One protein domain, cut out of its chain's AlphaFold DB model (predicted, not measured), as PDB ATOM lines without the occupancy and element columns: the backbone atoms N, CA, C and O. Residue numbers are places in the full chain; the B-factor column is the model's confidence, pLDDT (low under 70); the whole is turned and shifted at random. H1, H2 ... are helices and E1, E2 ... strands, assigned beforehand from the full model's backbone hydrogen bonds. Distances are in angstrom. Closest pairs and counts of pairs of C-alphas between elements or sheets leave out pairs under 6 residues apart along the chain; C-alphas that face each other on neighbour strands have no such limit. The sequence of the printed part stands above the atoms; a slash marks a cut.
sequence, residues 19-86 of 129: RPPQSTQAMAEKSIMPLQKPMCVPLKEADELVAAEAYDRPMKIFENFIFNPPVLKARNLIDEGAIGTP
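What this domain is: This is residues 19 to 86 of the 129 residues of an uncharacterized protein of Pseudorhizobium banfieldiae (UniProt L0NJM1). A small head, made of two short strands side by side, E1 and E2, with helices H1 and H2, sends out an arm that ends in helix H3 and makes the length. The printed part has 68 residues, in the order H1, E1, H2, E2, H3, mostly helix, with under half in named elements. It is only just extended, close to loose: radius of gyration of the C-alphas 16.7 A, spans 49 by 21 by 20 A.

How they stand to each other: Look first at E1, residues 33 to 35, and E2, residues 59 to 61: they are parallel at 13 degrees, with N 35 and O 60 2.8 A apart, within hydrogen-bond range. With H2, residues 43 to 50, between them in the chain, they form a strand-helix-strand unit, its crossover right-handed. H1, residues 22 to 28, is close to H2 but not clearly touching; their closest C-alphas, Ser 23 and Leu 49, are 7.8 A apart. H3, residues 69 to 79, is apart from H1, E1 and H2. In H1, H2 and H3 every O i to N i+4 pair is within hydrogen-bond range.

Where its parts are: Find C-alpha 33 at (12.381, -13.594, 10.509), where E1 begins. H3 runs 15.2 A to C-alpha 79 at (-4.596, -33.778, -6.431).

The domain as a whole: The farthest C-alphas, Arg 19 and Ala 82, are 50.4 A apart. The printed part has no cut and no long link; pLDDT is under 70 at residues 19 to 21 and 53 to 54.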
ATOM      1  N   ARG A  19       6.627   2.014  18.656       39.25
ATOM      2  CA  ARG A  19       7.701   1.095  18.246       39.25
ATOM      3  C   ARG A  19       7.464   0.652  16.801       39.25
ATOM      4  O   ARG A  19       6.386   0.117  16.539       39.25
ATOM      5  N   PRO A  20       8.449   0.789  15.889       52.44
ATOM      6  CA  PRO A  20       8.327   0.186  14.570       52.44
ATOM      7  C   PRO A  20       8.099  -1.321  14.739       52.44
ATOM      8  O   PRO A  20       8.612  -1.916  15.701       52.44
ATOM      9  N   PRO A  21       7.308  -1.938  13.855       67.44
ATOM     10  CA  PRO A  21       6.993  -3.345  13.988       67.44
ATOM     11  C   PRO A  21       8.286  -4.165  14.005       67.44
ATOM     12  O   PRO A  21       9.300  -3.808  13.399       67.44
ATOM     13  N   GLN A  22       8.270  -5.258  14.768       72.19
ATOM     14  CA  GLN A  22       9.460  -6.087  15.000       72.19
ATOM     15  C   GLN A  22      10.057  -6.611  13.684       72.19
ATOM     16  O   GLN A  22      11.262  -6.822  13.597       72.19
ATOM     17  N   SER A  23       9.222  -6.758  12.656       73.31
ATOM     18  CA  SER A  23       9.604  -7.110  11.292       73.31
ATOM     19  C   SER A  23      10.510  -6.052  10.644       73.31
ATOM     20  O   SER A  23      11.607  -6.386  10.210       73.31
ATOM     21  N   THR A  24      10.143  -4.766  10.655       75.00
ATOM     22  CA  THR A  24      10.982  -3.691  10.088       75.00
ATOM     23  C   THR A  24      12.320  -3.555  10.821       75.00
ATOM     24  O   THR A  24      13.348  -3.310  10.189       75.00
ATOM     25  N   GLN A  25      12.334  -3.757  12.146       76.25
ATOM     26  CA  GLN A  25      13.580  -3.773  12.927       76.25
ATOM     27  C   GLN A  25      14.483  -4.942  12.504       76.25
ATOM     28  O   GLN A  25      15.651  -4.737  12.181       76.25
ATOM     29  N   ALA A  26      13.929  -6.154  12.417       79.31
ATOM     30  CA  ALA A  26      14.678  -7.336  11.994       79.31
ATOM     31  C   ALA A  26      15.174  -7.243  10.539       79.31
ATOM     32  O   ALA A  26      16.247  -7.757  10.214       79.31
ATOM     33  N   MET A  27      14.439  -6.545   9.670       80.12
ATOM     34  CA  MET A  27      14.889  -6.230   8.315       80.12
ATOM     35  C   MET A  27      16.097  -5.297   8.305       80.12
ATOM     36  O   MET A  27      17.078  -5.586   7.618       80.12
ATOM     37  N   ALA A  28      16.054  -4.217   9.093       81.12
ATOM     38  CA  ALA A  28      17.177  -3.292   9.235       81.12
ATOM     39  C   ALA A  28      18.434  -3.999   9.779       81.12
ATOM     40  O   ALA A  28      19.547  -3.725   9.336       81.12
ATOM     41  N   GLU A  29      18.246  -4.962  10.683       84.19
ATOM     42  CA  GLU A  29      19.313  -5.783  11.269       84.19
ATOM     43  C   GLU A  29      19.757  -6.960  10.379       84.19
ATOM     44  O   GLU A  29      20.721  -7.649  10.712       84.19
ATOM     45  N   LYS A  30      19.093  -7.199   9.236       82.56
ATOM     46  CA  LYS A  30      19.351  -8.337   8.331       82.56
ATOM     47  C   LYS A  30      19.260  -9.707   9.033       82.56
ATOM     48  O   LYS A  30      20.032 -10.621   8.732       82.56
ATOM     49  N   SER A  31      18.299  -9.851   9.947       84.81
ATOM     50  CA  SER A  31      18.104 -11.024  10.819       84.81
ATOM     51  C   SER A  31      16.944 -11.910  10.378       84.81
ATOM     52  O   SER A  31      15.835 -11.404  10.287       84.81
ATOM     53  N   ILE A  32      17.157 -13.225  10.207       85.62
ATOM     54  CA  ILE A  32      16.113 -14.206   9.823       85.62
ATOM     55  C   ILE A  32      14.817 -13.991  10.619       85.62
ATOM     56  O   ILE A  32      14.853 -13.920  11.849       85.62
ATOM     57  N   MET A  33      13.675 -13.958   9.923       85.25
ATOM     58  CA  MET A  33      12.381 -13.594  10.509       85.25
ATOM     59  C   MET A  33      11.397 -14.773  10.581       85.25
ATOM     60  O   MET A  33      10.647 -15.028   9.632       85.25
ATOM     61  N   PRO A  34      11.353 -15.489  11.717       83.50
ATOM     62  CA  PRO A  34      10.235 -16.352  12.079       83.50
ATOM     63  C   PRO A  34       9.035 -15.524  12.571       83.50
ATOM     64  O   PRO A  34       9.036 -15.041  13.702       83.50
ATOM     65  N   LEU A  35       7.982 -15.392  11.762       83.75
ATOM     66  CA  LEU A  35       6.773 -14.644  12.125       83.75
ATOM     67  C   LEU A  35       5.667 -15.589  12.611       83.75
ATOM     68  O   LEU A  35       5.270 -16.529  11.919       83.75
ATOM     69  N   GLN A  36       5.153 -15.342  13.818       82.12
ATOM     70  CA  GLN A  36       3.917 -15.967  14.291       82.12
ATOM     71  C   GLN A  36       2.709 -15.239  13.713       82.12
ATOM     72  O   GLN A  36       2.761 -14.045  13.441       82.12
ATOM     73  N   LYS A  37       1.594 -15.953  13.565       80.75
ATOM     74  CA  LYS A  37       0.316 -15.315  13.250       80.75
ATOM     75  C   LYS A  37      -0.218 -14.522  14.458       80.75
ATOM     76  O   LYS A  37      -0.180 -15.048  15.575       80.75
ATOM     77  N   PRO A  38      -0.796 -13.326  14.254       75.50
ATOM     78  CA  PRO A  38      -0.822 -12.568  12.999       75.50
ATOM     79  C   PRO A  38       0.556 -11.954  12.680       75.50
ATOM     80  O   PRO A  38       1.214 -11.450  13.582       75.50
ATOM     81  N   MET A  39       0.976 -11.993  11.406       77.19
ATOM     82  CA  MET A  39       2.283 -11.462  10.969       77.19
ATOM     83  C   MET A  39       2.410  -9.945  11.187       77.19
ATOM     84  O   MET A  39       3.457  -9.473  11.615       77.19
ATOM     85  N   CYS A  40       1.317  -9.228  10.927       79.12
ATOM     86  CA  CYS A  40       1.132  -7.787  11.061       79.12
ATOM     87  C   CYS A  40      -0.309  -7.537  11.503       79.12
ATOM     88  O   CYS A  40      -1.168  -8.421  11.402       79.12
ATOM     89  N   VAL A  41      -0.582  -6.325  11.974       75.44
ATOM     90  CA  VAL A  41      -1.932  -5.925  12.383       75.44
ATOM     91  C   VAL A  41      -2.658  -5.173  11.254       75.44
ATOM     92  O   VAL A  41      -3.725  -5.633  10.846       75.44
ATOM     93  N   PRO A  42      -2.128  -4.060  10.709       76.69
ATOM     94  CA  PRO A  42      -2.694  -3.417   9.523       76.69
ATOM     95  C   PRO A  42      -2.289  -4.135   8.225       76.69
ATOM     96  O   PRO A  42      -1.171  -4.624   8.088       76.69
ATOM     97  N   LEU A  43      -3.184  -4.123   7.230       78.75
ATOM     98  CA  LEU A  43      -2.925  -4.725   5.914       78.75
ATOM     99  C   LEU A  43      -1.781  -4.027   5.163       78.75
ATOM    100  O   LEU A  43      -0.953  -4.699   4.568       78.75
ATOM    101  N   LYS A  44      -1.686  -2.695   5.273       80.00
ATOM    102  CA  LYS A  44      -0.619  -1.902   4.642       80.00
ATOM    103  C   LYS A  44       0.785  -2.391   5.025       80.00
ATOM    104  O   LYS A  44       1.670  -2.444   4.187       80.00
ATOM    105  N   GLU A  45       0.982  -2.769   6.286       76.81
ATOM    106  CA  GLU A  45       2.268  -3.295   6.758       76.81
ATOM    107  C   GLU A  45       2.553  -4.684   6.165       76.81
ATOM    108  O   GLU A  45       3.694  -5.001   5.847       76.81
ATOM    109  N   ALA A  46       1.516  -5.501   5.954       81.44
ATOM    110  CA  ALA A  46       1.676  -6.774   5.259       81.44
ATOM    111  C   ALA A  46       2.104  -6.566   3.798       81.44
ATOM    112  O   ALA A  46       2.992  -7.278   3.331       81.44
ATOM    113  N   ASP A  47       1.540  -5.568   3.108       83.00
ATOM    114  CA  ASP A  47       1.950  -5.205   1.746       83.00
ATOM    115  C   ASP A  47       3.413  -4.740   1.709       83.00
ATOM    116  O   ASP A  47       4.176  -5.172   0.847       83.00
ATOM    117  N   GLU A  48       3.835  -3.921   2.680       82.81
ATOM    118  CA  GLU A  48       5.226  -3.466   2.817       82.81
ATOM    119  C   GLU A  48       6.203  -4.637   3.036       82.81
ATOM    120  O   GLU A  48       7.278  -4.657   2.436       82.81
ATOM    121  N   LEU A  49       5.828  -5.643   3.837       79.88
ATOM    122  CA  LEU A  49       6.656  -6.839   4.047       79.88
ATOM    123  C   LEU A  49       6.712  -7.762   2.828       79.88
ATOM    124  O   LEU A  49       7.741  -8.394   2.596       79.88
ATOM    125  N   VAL A  50       5.625  -7.875   2.065       81.94
ATOM    126  CA  VAL A  50       5.599  -8.696   0.843       81.94
ATOM    127  C   VAL A  50       6.373  -8.014  -0.285       81.94
ATOM    128  O   VAL A  50       7.098  -8.687  -1.013       81.94
ATOM    129  N   ALA A  51       6.271  -6.689  -0.399       80.88
ATOM    130  CA  ALA A  51       7.000  -5.889  -1.384       80.88
ATOM    131  C   ALA A  51       8.505  -5.772  -1.086       80.88
ATOM    132  O   ALA A  51       9.259  -5.235  -1.898       80.88
ATOM    133  N   ALA A  52       8.964  -6.265   0.065       78.69
ATOM    134  CA  ALA A  52      10.360  -6.238   0.466       78.69
ATOM    135  C   ALA A  52      11.233  -7.272  -0.271       78.69
ATOM    136  O   ALA A  52      11.961  -8.048   0.350       78.69
ATOM    137  N   GLU A  53      11.217  -7.244  -1.603       64.31
ATOM    138  CA  GLU A  53      12.043  -8.096  -2.470       64.31
ATOM    139  C   GLU A  53      13.550  -7.945  -2.193       64.31
ATOM    140  O   GLU A  53      14.332  -8.857  -2.446       64.31
ATOM    141  N   ALA A  54      13.965  -6.808  -1.625       68.31
ATOM    142  CA  ALA A  54      15.356  -6.508  -1.290       68.31
ATOM    143  C   ALA A  54      15.892  -7.262  -0.056       68.31
ATOM    144  O   ALA A  54      17.075  -7.143   0.275       68.31
ATOM    145  N   TYR A  55      15.046  -7.994   0.669       81.50
ATOM    146  CA  TYR A  55      15.459  -8.693   1.877       81.50
ATOM    147  C   TYR A  55      16.092 -10.055   1.550       81.50
ATOM    148  O   TYR A  55      15.407 -10.990   1.150       81.50
ATOM    149  N   ASP A  56      17.411 -10.183   1.738       83.69
ATOM    150  CA  ASP A  56      18.171 -11.373   1.299       83.69
ATOM    151  C   ASP A  56      18.036 -12.611   2.204       83.69
ATOM    152  O   ASP A  56      18.548 -13.688   1.878       83.69
ATOM    153  N   ARG A  57      17.369 -12.479   3.358       84.50
ATOM    154  CA  ARG A  57      17.281 -13.546   4.360       84.50
ATOM    155  C   ARG A  57      15.905 -14.210   4.363       84.50
ATOM    156  O   ARG A  57      14.902 -13.590   4.020       84.50
ATOM    157  N   PRO A  58      15.812 -15.461   4.846       83.75
ATOM    158  CA  PRO A  58      14.531 -16.135   4.979       83.75
ATOM    159  C   PRO A  58      13.562 -15.392   5.910       83.75
ATOM    160  O   PRO A  58      13.844 -15.174   7.093       83.75
ATOM    161  N   MET A  59      12.377 -15.091   5.386       85.50
ATOM    162  CA  MET A  59      11.198 -14.710   6.157       85.50
ATOM    163  C   MET A  59      10.185 -15.854   6.079       85.50
ATOM    164  O   MET A  59       9.810 -16.283   4.987       85.50
ATOM    165  N   LYS A  60       9.751 -16.379   7.229       84.94
ATOM    166  CA  LYS A  60       8.805 -17.500   7.283       84.94
ATOM    167  C   LYS A  60       7.665 -17.212   8.242       84.94
ATOM    168  O   LYS A  60       7.881 -16.996   9.430       84.94
ATOM    169  N   ILE A  61       6.447 -17.306   7.724       85.25
ATOM    170  CA  ILE A  61       5.224 -17.256   8.520       85.25
ATOM    171  C   ILE A  61       4.906 -18.671   9.005       85.25
ATOM    172  O   ILE A  61       4.848 -19.623   8.222       85.25
ATOM    173  N   PHE A  62       4.695 -18.822  10.309       83.69
ATOM    174  CA  PHE A  62       4.300 -20.094  10.904       83.69
ATOM    175  C   PHE A  62       2.797 -20.332  10.776       83.69
ATOM    176  O   PHE A  62       2.022 -20.113  11.712       83.69
ATOM    177  N   GLU A  63       2.390 -20.848   9.616       83.94
ATOM    178  CA  GLU A  63       1.038 -21.366   9.432       83.94
ATOM    179  C   GLU A  63       0.905 -22.816   9.892       83.94
ATOM    180  O   GLU A  63       1.039 -23.771   9.136       83.94
ATOM    181  N   ASN A  64       0.611 -22.999  11.177       82.12
ATOM    182  CA  ASN A  64       0.567 -24.338  11.768       82.12
ATOM    183  C   ASN A  64      -0.549 -25.246  11.201       82.12
ATOM    184  O   ASN A  64      -0.466 -26.460  11.353       82.12
ATOM    185  N   PHE A  65      -1.605 -24.702  10.579       84.50
ATOM    186  CA  PHE A  65      -2.765 -25.508  10.160       84.50
ATOM    187  C   PHE A  65      -2.641 -26.135   8.770       84.50
ATOM    188  O   PHE A  65      -3.288 -27.154   8.527       84.50
ATOM    189  N   ILE A  66      -1.809 -25.589   7.878       87.06
ATOM    190  CA  ILE A  66      -1.656 -26.137   6.516       87.06
ATOM    191  C   ILE A  66      -0.946 -27.498   6.516       87.06
ATOM    192  O   ILE A  66      -1.151 -28.302   5.615       87.06
ATOM    193  N   PHE A  67      -0.171 -27.781   7.566       88.75
ATOM    194  CA  PHE A  67       0.556 -29.040   7.755       88.75
ATOM    195  C   PHE A  67      -0.217 -30.071   8.588       88.75
ATOM    196  O   PHE A  67       0.316 -31.125   8.926       88.75
ATOM    197  N   ASN A  68      -1.463 -29.775   8.967       90.62
ATOM    198  CA  ASN A  68      -2.269 -30.694   9.761       90.62
ATOM    199  C   ASN A  68      -2.607 -31.946   8.920       90.62
ATOM    200  O   ASN A  68      -3.107 -31.779   7.802       90.62
ATOM    201  N   PRO A  69      -2.413 -33.187   9.419       94.19
ATOM    202  CA  PRO A  69      -2.631 -34.401   8.626       94.19
ATOM    203  C   PRO A  69      -3.978 -34.491   7.884       94.19
ATOM    204  O   PRO A  69      -3.980 -34.927   6.734       94.19
ATOM    205  N   PRO A  70      -5.122 -34.038   8.444       91.62
ATOM    206  CA  PRO A  70      -6.387 -34.015   7.711       91.62
ATOM    207  C   PRO A  70      -6.386 -33.067   6.505       91.62
ATOM    208  O   PRO A  70      -6.996 -33.383   5.489       91.62
ATOM    209  N   VAL A  71      -5.701 -31.922   6.603       92.75
ATOM    210  CA  VAL A  71      -5.596 -30.941   5.509       92.75
ATOM    211  C   VAL A  71      -4.721 -31.497   4.393       92.75
ATOM    212  O   VAL A  71      -5.114 -31.442   3.233       92.75
ATOM    213  N   LEU A  72      -3.586 -32.108   4.746       94.94
ATOM    214  CA  LEU A  72      -2.704 -32.767   3.781       94.94
ATOM    215  C   LEU A  72      -3.412 -33.930   3.076       94.94
ATOM    216  O   LEU A  72      -3.363 -34.033   1.856       94.94
ATOM    217  N   LYS A  73      -4.148 -34.767   3.816       94.69
ATOM    218  CA  LYS A  73      -4.929 -35.859   3.220       94.69
ATOM    219  C   LYS A  73      -6.014 -35.338   2.276       94.69
ATOM    220  O   LYS A  73      -6.182 -35.884   1.193       94.69
ATOM    221  N   ALA A  74      -6.739 -34.293   2.673       93.94
ATOM    222  CA  ALA A  74      -7.741 -33.674   1.810       93.94
ATOM    223  C   ALA A  74      -7.108 -33.102   0.534       93.94
ATOM    224  O   ALA A  74      -7.672 -33.264  -0.543       93.94
ATOM    225  N   ARG A  75      -5.923 -32.489   0.646       94.38
ATOM    226  CA  ARG A  75      -5.160 -31.996  -0.502       94.38
ATOM    227  C   ARG A  75      -4.769 -33.130  -1.452       94.38
ATOM    228  O   ARG A  75      -5.059 -33.021  -2.636       94.38
ATOM    229  N   ASN A  76      -4.216 -34.222  -0.931       96.19
ATOM    230  CA  ASN A  76      -3.819 -35.371  -1.749       96.19
ATOM    231  C   ASN A  76      -5.012 -35.977  -2.504       96.19
ATOM    232  O   ASN A  76      -4.912 -36.214  -3.698       96.19
ATOM    233  N   LEU A  77      -6.166 -36.146  -1.846       95.62
ATOM    234  CA  LEU A  77      -7.381 -36.662  -2.495       95.62
ATOM    235  C   LEU A  77      -7.880 -35.770  -3.642       95.62
ATOM    236  O   LEU A  77      -8.475 -36.268  -4.598       95.62
ATOM    237  N   ILE A  78      -7.668 -34.457  -3.534       95.44
ATOM    238  CA  ILE A  78      -7.977 -33.506  -4.605       95.44
ATOM    239  C   ILE A  78      -6.966 -33.652  -5.744       95.44
ATOM    240  O   ILE A  78      -7.378 -33.754  -6.896       95.44
ATOM    241  N   ASP A  79      -5.669 -33.687  -5.431       95.62
ATOM    242  CA  ASP A  79      -4.596 -33.778  -6.431       95.62
ATOM    243  C   ASP A  79      -4.630 -35.117  -7.203       95.62
ATOM    244  O   ASP A  79      -4.364 -35.148  -8.401       95.62
ATOM    245  N   GLU A  80      -5.035 -36.212  -6.551       97.25
ATOM    246  CA  GLU A  80      -5.260 -37.532  -7.165       97.25
ATOM    247  C   GLU A  80      -6.537 -37.593  -8.026       97.25
ATOM    248  O   GLU A  80      -6.776 -38.581  -8.721       97.25
ATOM    249  N   GLY A  81      -7.395 -36.569  -7.967       96.25
ATOM    250  CA  GLY A  81      -8.684 -36.552  -8.660       96.25
ATOM    251  C   GLY A  81      -9.730 -37.513  -8.079       96.25
ATOM    252  O   GLY A  81     -10.774 -37.720  -8.697       96.25
ATOM    253  N   ALA A  82      -9.503 -38.069  -6.883       96.75
ATOM    254  CA  ALA A  82     -10.347 -39.101  -6.270       96.75
ATOM    255  C   ALA A  82     -11.797 -38.648  -5.999       96.75
ATOM    256  O   ALA A  82     -12.697 -39.479  -5.880       96.75
ATOM    257  N   ILE A  83     -12.029 -37.335  -5.900       93.56
ATOM    258  CA  ILE A  83     -13.355 -36.730  -5.683       93.56
ATOM    259  C   ILE A  83     -13.847 -35.893  -6.878       93.56
ATOM    260  O   ILE A  83     -14.853 -35.192  -6.761       93.56
ATOM    261  N   GLY A  84     -13.149 -35.938  -8.019       95.06
ATOM    262  CA  GLY A  84     -13.413 -35.063  -9.163       95.06
ATOM    263  C   GLY A  84     -13.044 -33.597  -8.893       95.06
ATOM    264  O   GLY A  84     -12.138 -33.305  -8.117       95.06
ATOM    265  N   THR A  85     -13.739 -32.659  -9.548       95.25
ATOM    266  CA  THR A  85     -13.487 -31.214  -9.380       95.25
ATOM    267  C   THR A  85     -14.170 -30.685  -8.113       95.25
ATOM    268  O   THR A  85     -15.397 -30.760  -8.016       95.25
ATOM    269  N   PRO A  86     -13.429 -30.107  -7.147       93.94
ATOM    270  CA  PRO A  86     -14.031 -29.518  -5.955       93.94
ATOM    271  C   PRO A  86     -14.957 -28.345  -6.306       93.94
ATOM    272  O   PRO A  86     -14.539 -27.389  -6.953       93.94
TER     273      PRO A  86